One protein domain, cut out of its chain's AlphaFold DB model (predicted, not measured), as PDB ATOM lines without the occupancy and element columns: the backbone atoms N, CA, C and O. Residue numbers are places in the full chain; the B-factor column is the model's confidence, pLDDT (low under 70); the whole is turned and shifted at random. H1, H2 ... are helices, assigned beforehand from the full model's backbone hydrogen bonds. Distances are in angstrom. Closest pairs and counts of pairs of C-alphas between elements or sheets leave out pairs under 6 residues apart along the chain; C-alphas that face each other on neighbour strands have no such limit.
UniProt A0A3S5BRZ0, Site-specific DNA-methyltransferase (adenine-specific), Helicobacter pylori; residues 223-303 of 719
ATOM      1  N   ASP A 223     159.106  97.495 189.257       90.31
ATOM      2  CA  ASP A 223     159.934  96.667 190.158       90.31
ATOM      3  C   ASP A 223     161.373  96.468 189.665       90.31
ATOM      4  O   ASP A 223     162.313  96.476 190.455       90.31
ATOM      5  N   LYS A 224     161.589  96.335 188.350       88.38
ATOM      6  CA  LYS A 224     162.950  96.234 187.790       88.38
ATOM      7  C   LYS A 224     163.789  97.488 188.050       88.38
ATOM      8  O   LYS A 224     164.973  97.354 188.327       88.38
ATOM      9  N   ILE A 225     163.186  98.675 187.959       90.00
ATOM     10  CA  ILE A 225     163.861  99.949 188.241       90.00
ATOM     11  C   ILE A 225     164.107 100.047 189.746       90.00
ATOM     12  O   ILE A 225     165.246 100.248 190.160       90.00
ATOM     13  N   LEU A 226     163.060  99.807 190.542       89.31
ATOM     14  CA  LEU A 226     163.079  99.866 192.006       89.31
ATOM     15  C   LEU A 226     164.169  98.975 192.614       89.31
ATOM     16  O   LEU A 226     164.898  99.417 193.489       89.31
ATOM     17  N   ASN A 227     164.332  97.752 192.106       91.19
ATOM     18  CA  ASN A 227     165.326  96.798 192.607       91.19
ATOM     19  C   ASN A 227     166.750  97.033 192.068       91.19
ATOM     20  O   ASN A 227     167.690  96.383 192.522       91.19
ATOM     21  N   SER A 228     166.918  97.894 191.059       90.75
ATOM     22  CA  SER A 228     168.212  98.132 190.393       90.75
ATOM     23  C   SER A 228     168.944  99.387 190.868       90.75
ATOM     24  O   SER A 228     170.121  99.557 190.549       90.75
ATOM     25  N   LEU A 229     168.256 100.258 191.609       90.62
ATOM     26  CA  LEU A 229     168.786 101.507 192.148       90.62
ATOM     27  C   LEU A 229     168.868 101.416 193.676       90.62
ATOM     28  O   LEU A 229     168.020 100.790 194.304       90.62
ATOM     29  N   ASP A 230     169.887 102.036 194.269       90.88
ATOM     30  CA  ASP A 230     169.956 102.231 195.720       90.88
ATOM     31  C   ASP A 230     168.924 103.268 196.204       90.88
ATOM     32  O   ASP A 230     168.451 104.098 195.420       90.88
ATOM     33  N   ASP A 231     168.581 103.226 197.498       88.31
ATOM     34  CA  ASP A 231     167.538 104.074 198.098       88.31
ATOM     35  C   ASP A 231     167.801 105.575 197.888       88.31
ATOM     36  O   ASP A 231     166.864 106.337 197.647       88.31
ATOM     37  N   GLU A 232     169.068 106.006 197.932       88.81
ATOM     38  CA  GLU A 232     169.455 107.403 197.701       88.81
ATOM     39  C   GLU A 232     169.207 107.815 196.245       88.81
ATOM     40  O   GLU A 232     168.588 108.851 195.988       88.81
ATOM     41  N   THR A 233     169.626 106.987 195.284       87.75
ATOM     42  CA  THR A 233     169.431 107.239 193.850       87.75
ATOM     43  C   THR A 233     167.951 107.199 193.471       87.75
ATOM     44  O   THR A 233     167.498 108.030 192.681       87.75
ATOM     45  N   LEU A 234     167.173 106.274 194.041       87.94
ATOM     46  CA  LEU A 234     165.733 106.182 193.804       87.94
ATOM     47  C   LEU A 234     164.984 107.382 194.397       87.94
ATOM     48  O   LEU A 234     164.143 107.972 193.718       87.94
ATOM     49  N   PHE A 235     165.311 107.773 195.633       86.69
ATOM     50  CA  PHE A 235     164.754 108.975 196.247       86.69
ATOM     51  C   PHE A 235     165.085 110.211 195.407       86.69
ATOM     52  O   PHE A 235     164.207 111.023 195.121       86.69
ATOM     53  N   ALA A 236     166.328 110.334 194.942       86.00
ATOM     54  CA  ALA A 236     166.727 111.438 194.083       86.00
ATOM     55  C   ALA A 236     165.980 111.425 192.738       86.00
ATOM     56  O   ALA A 236     165.508 112.480 192.321       86.00
ATOM     57  N   LEU A 237     165.817 110.263 192.087       88.19
ATOM     58  CA  LEU A 237     165.043 110.106 190.841       88.19
ATOM     59  C   LEU A 237     163.613 110.634 190.990       88.19
ATOM     60  O   LEU A 237     163.086 111.253 190.072       88.19
ATOM     61  N   GLN A 238     163.004 110.403 192.149       87.31
ATOM     62  CA  GLN A 238     161.638 110.823 192.442       87.31
ATOM     63  C   GLN A 238     161.505 112.298 192.816       87.31
ATOM     64  O   GLN A 238     160.380 112.752 192.905       87.31
ATOM     65  N   ASN A 239     162.589 113.040 193.065       85.19
ATOM     66  CA  ASN A 239     162.496 114.411 193.591       85.19
ATOM     67  C   ASN A 239     163.323 115.442 192.804       85.19
ATOM     68  O   ASN A 239     163.281 116.629 193.124       85.19
ATOM     69  N   ASN A 240     164.107 115.019 191.807       82.88
ATOM     70  CA  ASN A 240     165.040 115.887 191.089       82.88
ATOM     71  C   ASN A 240     164.961 115.706 189.571       82.88
ATOM     72  O   ASN A 240     164.690 114.623 189.058       82.88
ATOM     73  N   ARG A 241     165.302 116.765 188.830       79.56
ATOM     74  CA  ARG A 241     165.405 116.731 187.363       79.56
ATOM     75  C   ARG A 241     166.569 115.873 186.878       79.56
ATOM     76  O   ARG A 241     167.654 115.939 187.455       79.56
ATOM     77  N   PHE A 242     166.407 115.216 185.726       81.12
ATOM     78  CA  PHE A 242     167.452 114.374 185.125       81.12
ATOM     79  C   PHE A 242     168.795 115.105 184.916       81.12
ATOM     80  O   PHE A 242     169.868 114.545 185.145       81.12
ATOM     81  N   ASP A 243     168.748 116.385 184.543       80.50
ATOM     82  CA  ASP A 243     169.957 117.183 184.292       80.50
ATOM     83  C   ASP A 243     170.729 117.566 185.570       80.50
ATOM     84  O   ASP A 243     171.856 118.043 185.477       80.50
ATOM     85  N   SER A 244     170.144 117.391 186.762       82.69
ATOM     86  CA  SER A 244     170.818 117.707 188.035       82.69
ATOM     87  C   SER A 244     171.701 116.581 188.579       82.69
ATOM     88  O   SER A 244     172.457 116.800 189.524       82.69
ATOM     89  N   PHE A 245     171.632 115.388 187.988       81.00
ATOM     90  CA  PHE A 245     172.424 114.238 188.414       81.00
ATOM     91  C   PHE A 245     173.857 114.314 187.885       81.00
ATOM     92  O   PHE A 245     174.109 114.757 186.764       81.00
ATOM     93  N   ILE A 246     174.806 113.801 188.670       84.00
ATOM     94  CA  ILE A 246     176.170 113.586 188.184       84.00
ATOM     95  C   ILE A 246     176.190 112.475 187.117       84.00
ATOM     96  O   ILE A 246     175.350 111.568 187.159       84.00
ATOM     97  N   PRO A 247     177.168 112.476 186.190       82.44
ATOM     98  CA  PRO A 247     177.202 111.522 185.082       82.44
ATOM     99  C   PRO A 247     177.093 110.040 185.479       82.44
ATOM    100  O   PRO A 247     176.472 109.245 184.774       82.44
ATOM    101  N   SER A 248     177.665 109.646 186.623       81.19
ATOM    102  CA  SER A 248     177.587 108.266 187.114       81.19
ATOM    103  C   SER A 248     176.170 107.846 187.499       81.19
ATOM    104  O   SER A 248     175.771 106.723 187.197       81.19
ATOM    105  N   ASP A 249     175.400 108.730 188.134       84.12
ATOM    106  CA  ASP A 249     174.034 108.416 188.561       84.12
ATOM    107  C   ASP A 249     173.061 108.491 187.384       84.12
ATOM    108  O   ASP A 249     172.200 107.622 187.253       84.12
ATOM    109  N   GLN A 250     173.278 109.423 186.444       84.75
ATOM    110  CA  GLN A 250     172.563 109.428 185.162       84.75
ATOM    111  C   GLN A 250     172.717 108.090 184.436       84.75
ATOM    112  O   GLN A 250     171.738 107.540 183.939       84.75
ATOM    113  N   LEU A 251     173.928 107.526 184.411       83.00
ATOM    114  CA  LEU A 251     174.182 106.230 183.787       83.00
ATOM    115  C   LEU A 251     173.466 105.077 184.502       83.00
ATOM    116  O   LEU A 251     172.893 104.219 183.829       83.00
ATOM    117  N   LYS A 252     173.470 105.049 185.843       86.88
ATOM    118  CA  LYS A 252     172.724 104.040 186.619       86.88
ATOM    119  C   LYS A 252     171.228 104.095 186.298       86.88
ATOM    120  O   LYS A 252     170.644 103.067 185.967       86.88
ATOM    121  N   ILE A 253     170.641 105.293 186.339       88.19
ATOM    122  CA  ILE A 253     169.218 105.536 186.067       88.19
ATOM    123  C   ILE A 253     168.866 105.121 184.634       88.19
ATOM    124  O   ILE A 253     167.924 104.361 184.420       88.19
ATOM    125  N   VAL A 254     169.660 105.548 183.649       87.69
ATOM    126  CA  VAL A 254     169.453 105.199 182.236       87.69
ATOM    127  C   VAL A 254     169.508 103.690 182.020       87.69
ATOM    128  O   VAL A 254     168.635 103.145 181.350       87.69
ATOM    129  N   ASN A 255     170.485 102.998 182.610       86.69
ATOM    130  CA  ASN A 255     170.602 101.547 182.480       86.69
ATOM    131  C   ASN A 255     169.442 100.807 183.162       86.69
ATOM    132  O   ASN A 255     168.938  99.831 182.607       86.69
ATOM    133  N   ALA A 256     168.988 101.278 184.327       90.81
ATOM    134  CA  ALA A 256     167.818 100.739 185.018       90.81
ATOM    135  C   ALA A 256     166.549 100.846 184.156       90.81
ATOM    136  O   ALA A 256     165.834  99.860 183.957       90.81
ATOM    137  N   ILE A 257     166.302 102.031 183.588       90.12
ATOM    138  CA  ILE A 257     165.148 102.307 182.727       90.12
ATOM    139  C   ILE A 257     165.235 101.503 181.424       90.12
ATOM    140  O   ILE A 257     164.269 100.843 181.037       90.12
ATOM    141  N   ALA A 258     166.395 101.504 180.765       88.75
ATOM    142  CA  ALA A 258     166.611 100.763 179.526       88.75
ATOM    143  C   ALA A 258     166.400  99.257 179.714       88.75
ATOM    144  O   ALA A 258     165.750  98.619 178.888       88.75
ATOM    145  N   ASN A 259     166.872  98.694 180.830       89.81
ATOM    146  CA  ASN A 259     166.639  97.294 181.175       89.81
ATOM    147  C   ASN A 259     165.151  96.995 181.438       89.81
ATOM    148  O   ASN A 259     164.646  95.943 181.045       89.81
ATOM    149  N   HIS A 260     164.420  97.919 182.072       90.56
ATOM    150  CA  HIS A 260     162.980  97.768 182.278       90.56
ATOM    151  C   HIS A 260     162.212  97.708 180.949       90.56
ATOM    152  O   HIS A 260     161.430  96.778 180.754       90.56
ATOM    153  N   PHE A 261     162.481  98.640 180.028       88.31
ATOM    154  CA  PHE A 261     161.812  98.709 178.722       88.31
ATOM    155  C   PHE A 261     162.404  97.776 177.650       88.31
ATOM    156  O   PHE A 261     161.848  97.662 176.561       88.31
ATOM    157  N   GLY A 262     163.511  97.084 177.943       88.12
ATOM    158  CA  GLY A 262     164.156  96.154 177.013       88.12
ATOM    159  C   GLY A 262     164.889  96.832 175.849       88.12
ATOM    160  O   GLY A 262     165.062  96.213 174.796       88.12
ATOM    161  N   PHE A 263     165.318  98.085 176.016       88.69
ATOM    162  CA  PHE A 263     166.048  98.821 174.983       88.69
ATOM    163  C   PHE A 263     167.432  98.216 174.748       88.69
ATOM    164  O   PHE A 263     168.139  97.832 175.683       88.69
ATOM    165  N   LYS A 264     167.832  98.129 173.476       85.19
ATOM    166  CA  LYS A 264     169.134  97.585 173.086       85.19
ATOM    167  C   LYS A 264     170.134  98.713 172.896       85.19
ATOM    168  O   LYS A 264     169.852  99.695 172.220       85.19
ATOM    169  N   GLN A 265     171.325  98.531 173.451       80.06
ATOM    170  CA  GLN A 265     172.427  99.455 173.229       80.06
ATOM    171  C   GLN A 265     173.052  99.192 171.847       80.06
ATOM    172  O   GLN A 265     173.522  98.092 171.562       80.06
ATOM    173  N   GLU A 266     173.051 100.199 170.980       74.31
ATOM    174  CA  GLU A 266     173.568 100.170 169.610       74.31
ATOM    175  C   GLU A 266     175.068 100.508 169.522       74.31
ATOM    176  O   GLU A 266     175.733 100.123 168.558       74.31
ATOM    177  N   LYS A 267     175.632 101.224 170.510       68.69
ATOM    178  CA  LYS A 267     177.060 101.609 170.538       68.69
ATOM    179  C   LYS A 267     177.663 101.512 171.944       68.69
ATOM    180  O   LYS A 267     177.076 101.985 172.909       68.69
ATOM    181  N   LEU A 268     178.877 100.961 172.043       55.81
ATOM    182  CA  LEU A 268     179.686 100.933 173.272       55.81
ATOM    183  C   LEU A 268     180.267 102.327 173.577       55.81
ATOM    184  O   LEU A 268     180.969 102.902 172.742       55.81
ATOM    185  N   GLN A 269     180.006 102.852 174.779       56.38
ATOM    186  CA  GLN A 269     180.568 104.117 175.271       56.38
ATOM    187  C   GLN A 269     182.101 104.072 175.327       56.38
ATOM    188  O   GLN A 269     182.682 103.101 175.813       56.38
ATOM    189  N   ARG A 270     182.767 105.147 174.874       50.31
ATOM    190  CA  ARG A 270     184.225 105.300 175.029       50.31
ATOM    191  C   ARG A 270     184.691 106.408 175.978       50.31
ATOM    192  O   ARG A 270     185.840 106.314 176.379       50.31
ATOM    193  N   TRP A 271     183.877 107.390 176.385       51.66
ATOM    194  CA  TRP A 271     184.329 108.478 177.278       51.66
ATOM    195  C   TRP A 271     183.177 109.063 178.123       51.66
ATOM    196  O   TRP A 271     182.103 109.320 177.588       51.66
ATOM    197  N   TYR A 272     183.413 109.277 179.427       52.50
ATOM    198  CA  TYR A 272     182.412 109.664 180.447       52.50
ATOM    199  C   TYR A 272     182.342 111.174 180.757       52.50
ATOM    200  O   TYR A 272     181.641 111.582 181.678       52.50
ATOM    201  N   GLU A 273     183.064 112.025 180.026       52.31
ATOM    202  CA  GLU A 273     183.198 113.446 180.393       52.31
ATOM    203  C   GLU A 273     181.998 114.314 179.982       52.31
ATOM    204  O   GLU A 273     181.826 115.410 180.517       52.31
ATOM    205  N   LYS A 274     181.143 113.843 179.061       52.88
ATOM    206  CA  LYS A 274     179.928 114.567 178.669       52.88
ATOM    207  C   LYS A 274     178.820 113.629 178.206       52.88
ATOM    208  O   LYS A 274     178.901 112.994 177.155       52.88
ATOM    209  N   ILE A 275     177.778 113.565 179.019       53.91
ATOM    210  CA  ILE A 275     176.567 112.816 178.741       53.91
ATOM    211  C   ILE A 275     175.609 113.733 177.965       53.91
ATOM    212  O   ILE A 275     175.002 114.631 178.539       53.91
ATOM    213  N   ASP A 276     175.512 113.542 176.652       57.09
ATOM    214  CA  ASP A 276     174.502 114.172 175.796       57.09
ATOM    215  C   ASP A 276     173.761 113.109 174.962       57.09
ATOM    216  O   ASP A 276     174.088 111.916 175.011       57.09
ATOM    217  N   THR A 277     172.744 113.539 174.209       51.81
ATOM    218  CA  THR A 277     171.891 112.689 173.358       51.81
ATOM    219  C   THR A 277     172.675 111.815 172.371       51.81
ATOM    220  O   THR A 277     172.132 110.819 171.902       51.81
ATOM    221  N   ALA A 278     173.938 112.134 172.060       54.31
ATOM    222  CA  ALA A 278     174.763 111.363 171.133       54.31
ATOM    223  C   ALA A 278     175.531 110.199 171.801       54.31
ATOM    224  O   ALA A 278     176.026 109.318 171.092       54.31
ATOM    225  N   ASN A 279     175.622 110.150 173.142       59.62
ATOM    226  CA  ASN A 279     176.650 109.366 173.846       59.62
ATOM    227  C   ASN A 279     176.163 108.217 174.750       59.62
ATOM    228  O   ASN A 279     177.003 107.496 175.286       59.62
ATOM    229  N   PHE A 280     174.862 107.976 174.938       68.62
ATOM    230  CA  PHE A 280     174.394 106.830 175.751       68.62
ATOM    231  C   PHE A 280     174.353 105.489 175.009       68.62
ATOM    232  O   PHE A 280     174.200 104.433 175.624       68.62
ATOM    233  N   GLY A 281     174.529 105.519 173.689       74.00
ATOM    234  CA  GLY A 281     174.536 104.313 172.871       74.00
ATOM    235  C   GLY A 281     173.157 103.690 172.663       74.00
ATOM    236  O   GLY A 281     173.116 102.541 172.254       74.00
ATOM    237  N   TYR A 282     172.059 104.406 172.914       81.56
ATOM    238  CA  TYR A 282     170.699 104.006 172.523       81.56
ATOM    239  C   TYR A 282     170.251 104.788 171.284       81.56
ATOM    240  O   TYR A 282     170.837 105.831 170.974       81.56
ATOM    241  N   SER A 283     169.219 104.304 170.591       83.12
ATOM    242  CA  SER A 283     168.606 105.049 169.487       83.12
ATOM    243  C   SER A 283     168.060 106.402 169.979       83.12
ATOM    244  O   SER A 283     167.719 106.556 171.157       83.12
ATOM    245  N   GLU A 284     167.943 107.400 169.093       81.62
ATOM    246  CA  GLU A 284     167.366 108.708 169.463       81.62
ATOM    247  C   GLU A 284     165.945 108.567 170.034       81.62
ATOM    248  O   GLU A 284     165.553 109.306 170.941       81.62
ATOM    249  N   GLN A 285     165.187 107.588 169.533       83.56
ATOM    250  CA  GLN A 285     163.836 107.290 169.988       83.56
ATOM    251  C   GLN A 285     163.826 106.701 171.403       83.56
ATOM    252  O   GLN A 285     163.087 107.198 172.252       83.56
ATOM    253  N   ASP A 286     164.666 105.703 171.686       86.50
ATOM    254  CA  ASP A 286     164.752 105.078 173.014       86.50
ATOM    255  C   ASP A 286     165.261 106.072 174.060       86.50
ATOM    256  O   ASP A 286     164.706 106.181 175.156       86.50
ATOM    257  N   TYR A 287     166.272 106.871 173.703       83.56
ATOM    258  CA  TYR A 287     166.784 107.912 174.587       83.56
ATOM    259  C   TYR A 287     165.713 108.953 174.918       83.56
ATOM    260  O   TYR A 287     165.574 109.356 176.074       83.56
ATOM    261  N   LYS A 288     164.908 109.357 173.928       85.62
ATOM    262  CA  LYS A 288     163.790 110.275 174.155       85.62
ATOM    263  C   LYS A 288     162.785 109.706 175.159       85.62
ATOM    264  O   LYS A 288     162.296 110.461 175.992       85.62
ATOM    265  N   ILE A 289     162.508 108.400 175.119       86.50
ATOM    266  CA  ILE A 289     161.613 107.736 176.080       86.50
ATOM    267  C   ILE A 289     162.219 107.738 177.487       86.50
ATOM    268  O   ILE A 289     161.522 108.052 178.449       86.50
ATOM    269  N   ILE A 290     163.511 107.424 177.613       86.81
ATOM    270  CA  ILE A 290     164.214 107.429 178.904       86.81
ATOM    271  C   ILE A 290     164.208 108.832 179.520       86.81
ATOM    272  O   ILE A 290     163.894 108.991 180.702       86.81
ATOM    273  N   LYS A 291     164.525 109.852 178.714       85.19
ATOM    274  CA  LYS A 291     164.537 111.247 179.157       85.19
ATOM    275  C   LYS A 291     163.138 111.704 179.577       85.19
ATOM    276  O   LYS A 291     162.996 112.226 180.673       85.19
ATOM    277  N   ASP A 292     162.118 111.443 178.756       87.44
ATOM    278  CA  ASP A 292     160.722 111.791 179.063       87.44
ATOM    279  C   ASP A 292     160.240 111.137 180.365       87.44
ATOM    280  O   ASP A 292     159.676 111.812 181.222       87.44
ATOM    281  N   PHE A 293     160.520 109.844 180.557       89.69
ATOM    282  CA  PHE A 293     160.214 109.153 181.808       89.69
ATOM    283  C   PHE A 293     160.888 109.832 183.003       89.69
ATOM    284  O   PHE A 293     160.239 110.090 184.015       89.69
ATOM    285  N   THR A 294     162.182 110.129 182.887       87.56
ATOM    286  CA  THR A 294     162.943 110.672 184.014       87.56
ATOM    287  C   THR A 294     162.518 112.093 184.362       87.56
ATOM    288  O   THR A 294     162.349 112.404 185.538       87.56
ATOM    289  N   ASP A 295     162.271 112.931 183.354       84.62
ATOM    290  CA  ASP A 295     161.752 114.283 183.554       84.62
ATOM    291  C   ASP A 295     160.358 114.229 184.201       84.62
ATOM    292  O   ASP A 295     160.122 114.908 185.197       84.62
ATOM    293  N   LYS A 296     159.460 113.351 183.730       87.25
ATOM    294  CA  LYS A 296     158.129 113.166 184.336       87.25
ATOM    295  C   LYS A 296     158.215 112.766 185.805       87.25
ATOM    296  O   LYS A 296     157.530 113.366 186.632       87.25
ATOM    297  N   VAL A 297     159.027 111.759 186.127       87.69
ATOM    298  CA  VAL A 297     159.158 111.242 187.496       87.69
ATOM    299  C   VAL A 297     159.768 112.288 188.424       87.69
ATOM    300  O   VAL A 297     159.212 112.526 189.495       87.69
ATOM    301  N   GLY A 298     160.843 112.946 187.984       81.31
ATOM    302  CA  GLY A 298     161.572 113.933 188.772       81.31
ATOM    303  C   GLY A 298     160.851 115.269 188.954       81.31
ATOM    304  O   GLY A 298     160.868 115.821 190.045       81.31
ATOM    305  N   GLU A 299     160.193 115.801 187.917       78.88
ATOM    306  CA  GLU A 299     159.492 117.096 188.001       78.88
ATOM    307  C   GLU A 299     158.165 117.018 188.765       78.88
ATOM    308  O   GLU A 299     157.684 118.032 189.263       78.88
ATOM    309  N   ASN A 300     157.546 115.836 188.840       77.56
ATOM    310  CA  ASN A 300     156.185 115.685 189.363       77.56
ATOM    311  C   ASN A 300     156.102 114.841 190.639       77.56
ATOM    312  O   ASN A 300     155.000 114.468 191.044       77.56
ATOM    313  N   ASN A 301     157.238 114.533 191.267       76.44
ATOM    314  CA  ASN A 301     157.310 113.756 192.503       76.44
ATOM    315  C   ASN A 301     156.559 112.413 192.434       76.44
ATOM    316  O   ASN A 301     155.793 112.055 193.334       76.44
ATOM    317  N   ILE A 302     156.722 111.673 191.328       83.88
ATOM    318  CA  ILE A 302     155.943 110.452 191.080       83.88
ATOM    319  C   ILE A 302     156.493 109.290 191.909       83.88
ATOM    320  O   ILE A 302     157.609 108.815 191.692       83.88
ATOM    321  N   ASN A 303     155.658 108.733 192.790       84.81
ATOM    322  CA  ASN A 303     155.994 107.514 193.515       84.81
ATOM    323  C   ASN A 303     155.808 106.269 192.630       84.81
ATOM    324  O   ASN A 303     154.695 105.777 192.424       84.81
TER     325      ASN A 303
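This is residues 223 to 303 of the 719 residues of the protein "Site-specific DNA-methyltransferase (adenine-specific)" of Helicobacter pylori (UniProt A0A3S5BRZ0). The longest helix, H4, crosses H3 at a wide angle, and H2 makes a corner with residues 294 to 299 of H4. Short H1 packs on H3, and a long loop, residues 262 to 283, joins H3 to H4. The printed part has 81 residues with four named helices, H1 to H4 in order, and no named strand: all helix, compact, radius of gyration of the C-alphas 11.9 A, spans 31 by 25 by 20 A.

H4, residues 284 to 299, touches H2, residues 231 to 239, about perpendicular at 87 degrees; their closest C-alphas, Gln 238 and Gly 298, are 4.8 A apart. H3, residues 247 to 261, only just touches H4, with 3 pairs of C-alphas within 8 A, the closest Ile 257 and Ile 290 at 6.5 A. H1, residues 223 to 226, touches H3, closest C-alphas Ile 225 and Ala 256 at 5.2 A, and is apart from H4. In H2, H3 and H4 every O i to N i+4 pair is within hydrogen-bond range; H1 is too short for one.

H4 measures 21.8 A, ending at C-alpha 299 (159.492, 117.096, 188.001); H3 21.0 A; H2 12.4 A; H1 4.9 A, from C-alpha 223 (159.934, 96.667, 190.158).

The printed part has no cut. The H3 to H4 link is long; residues 267 to 280 have pLDDT under 70.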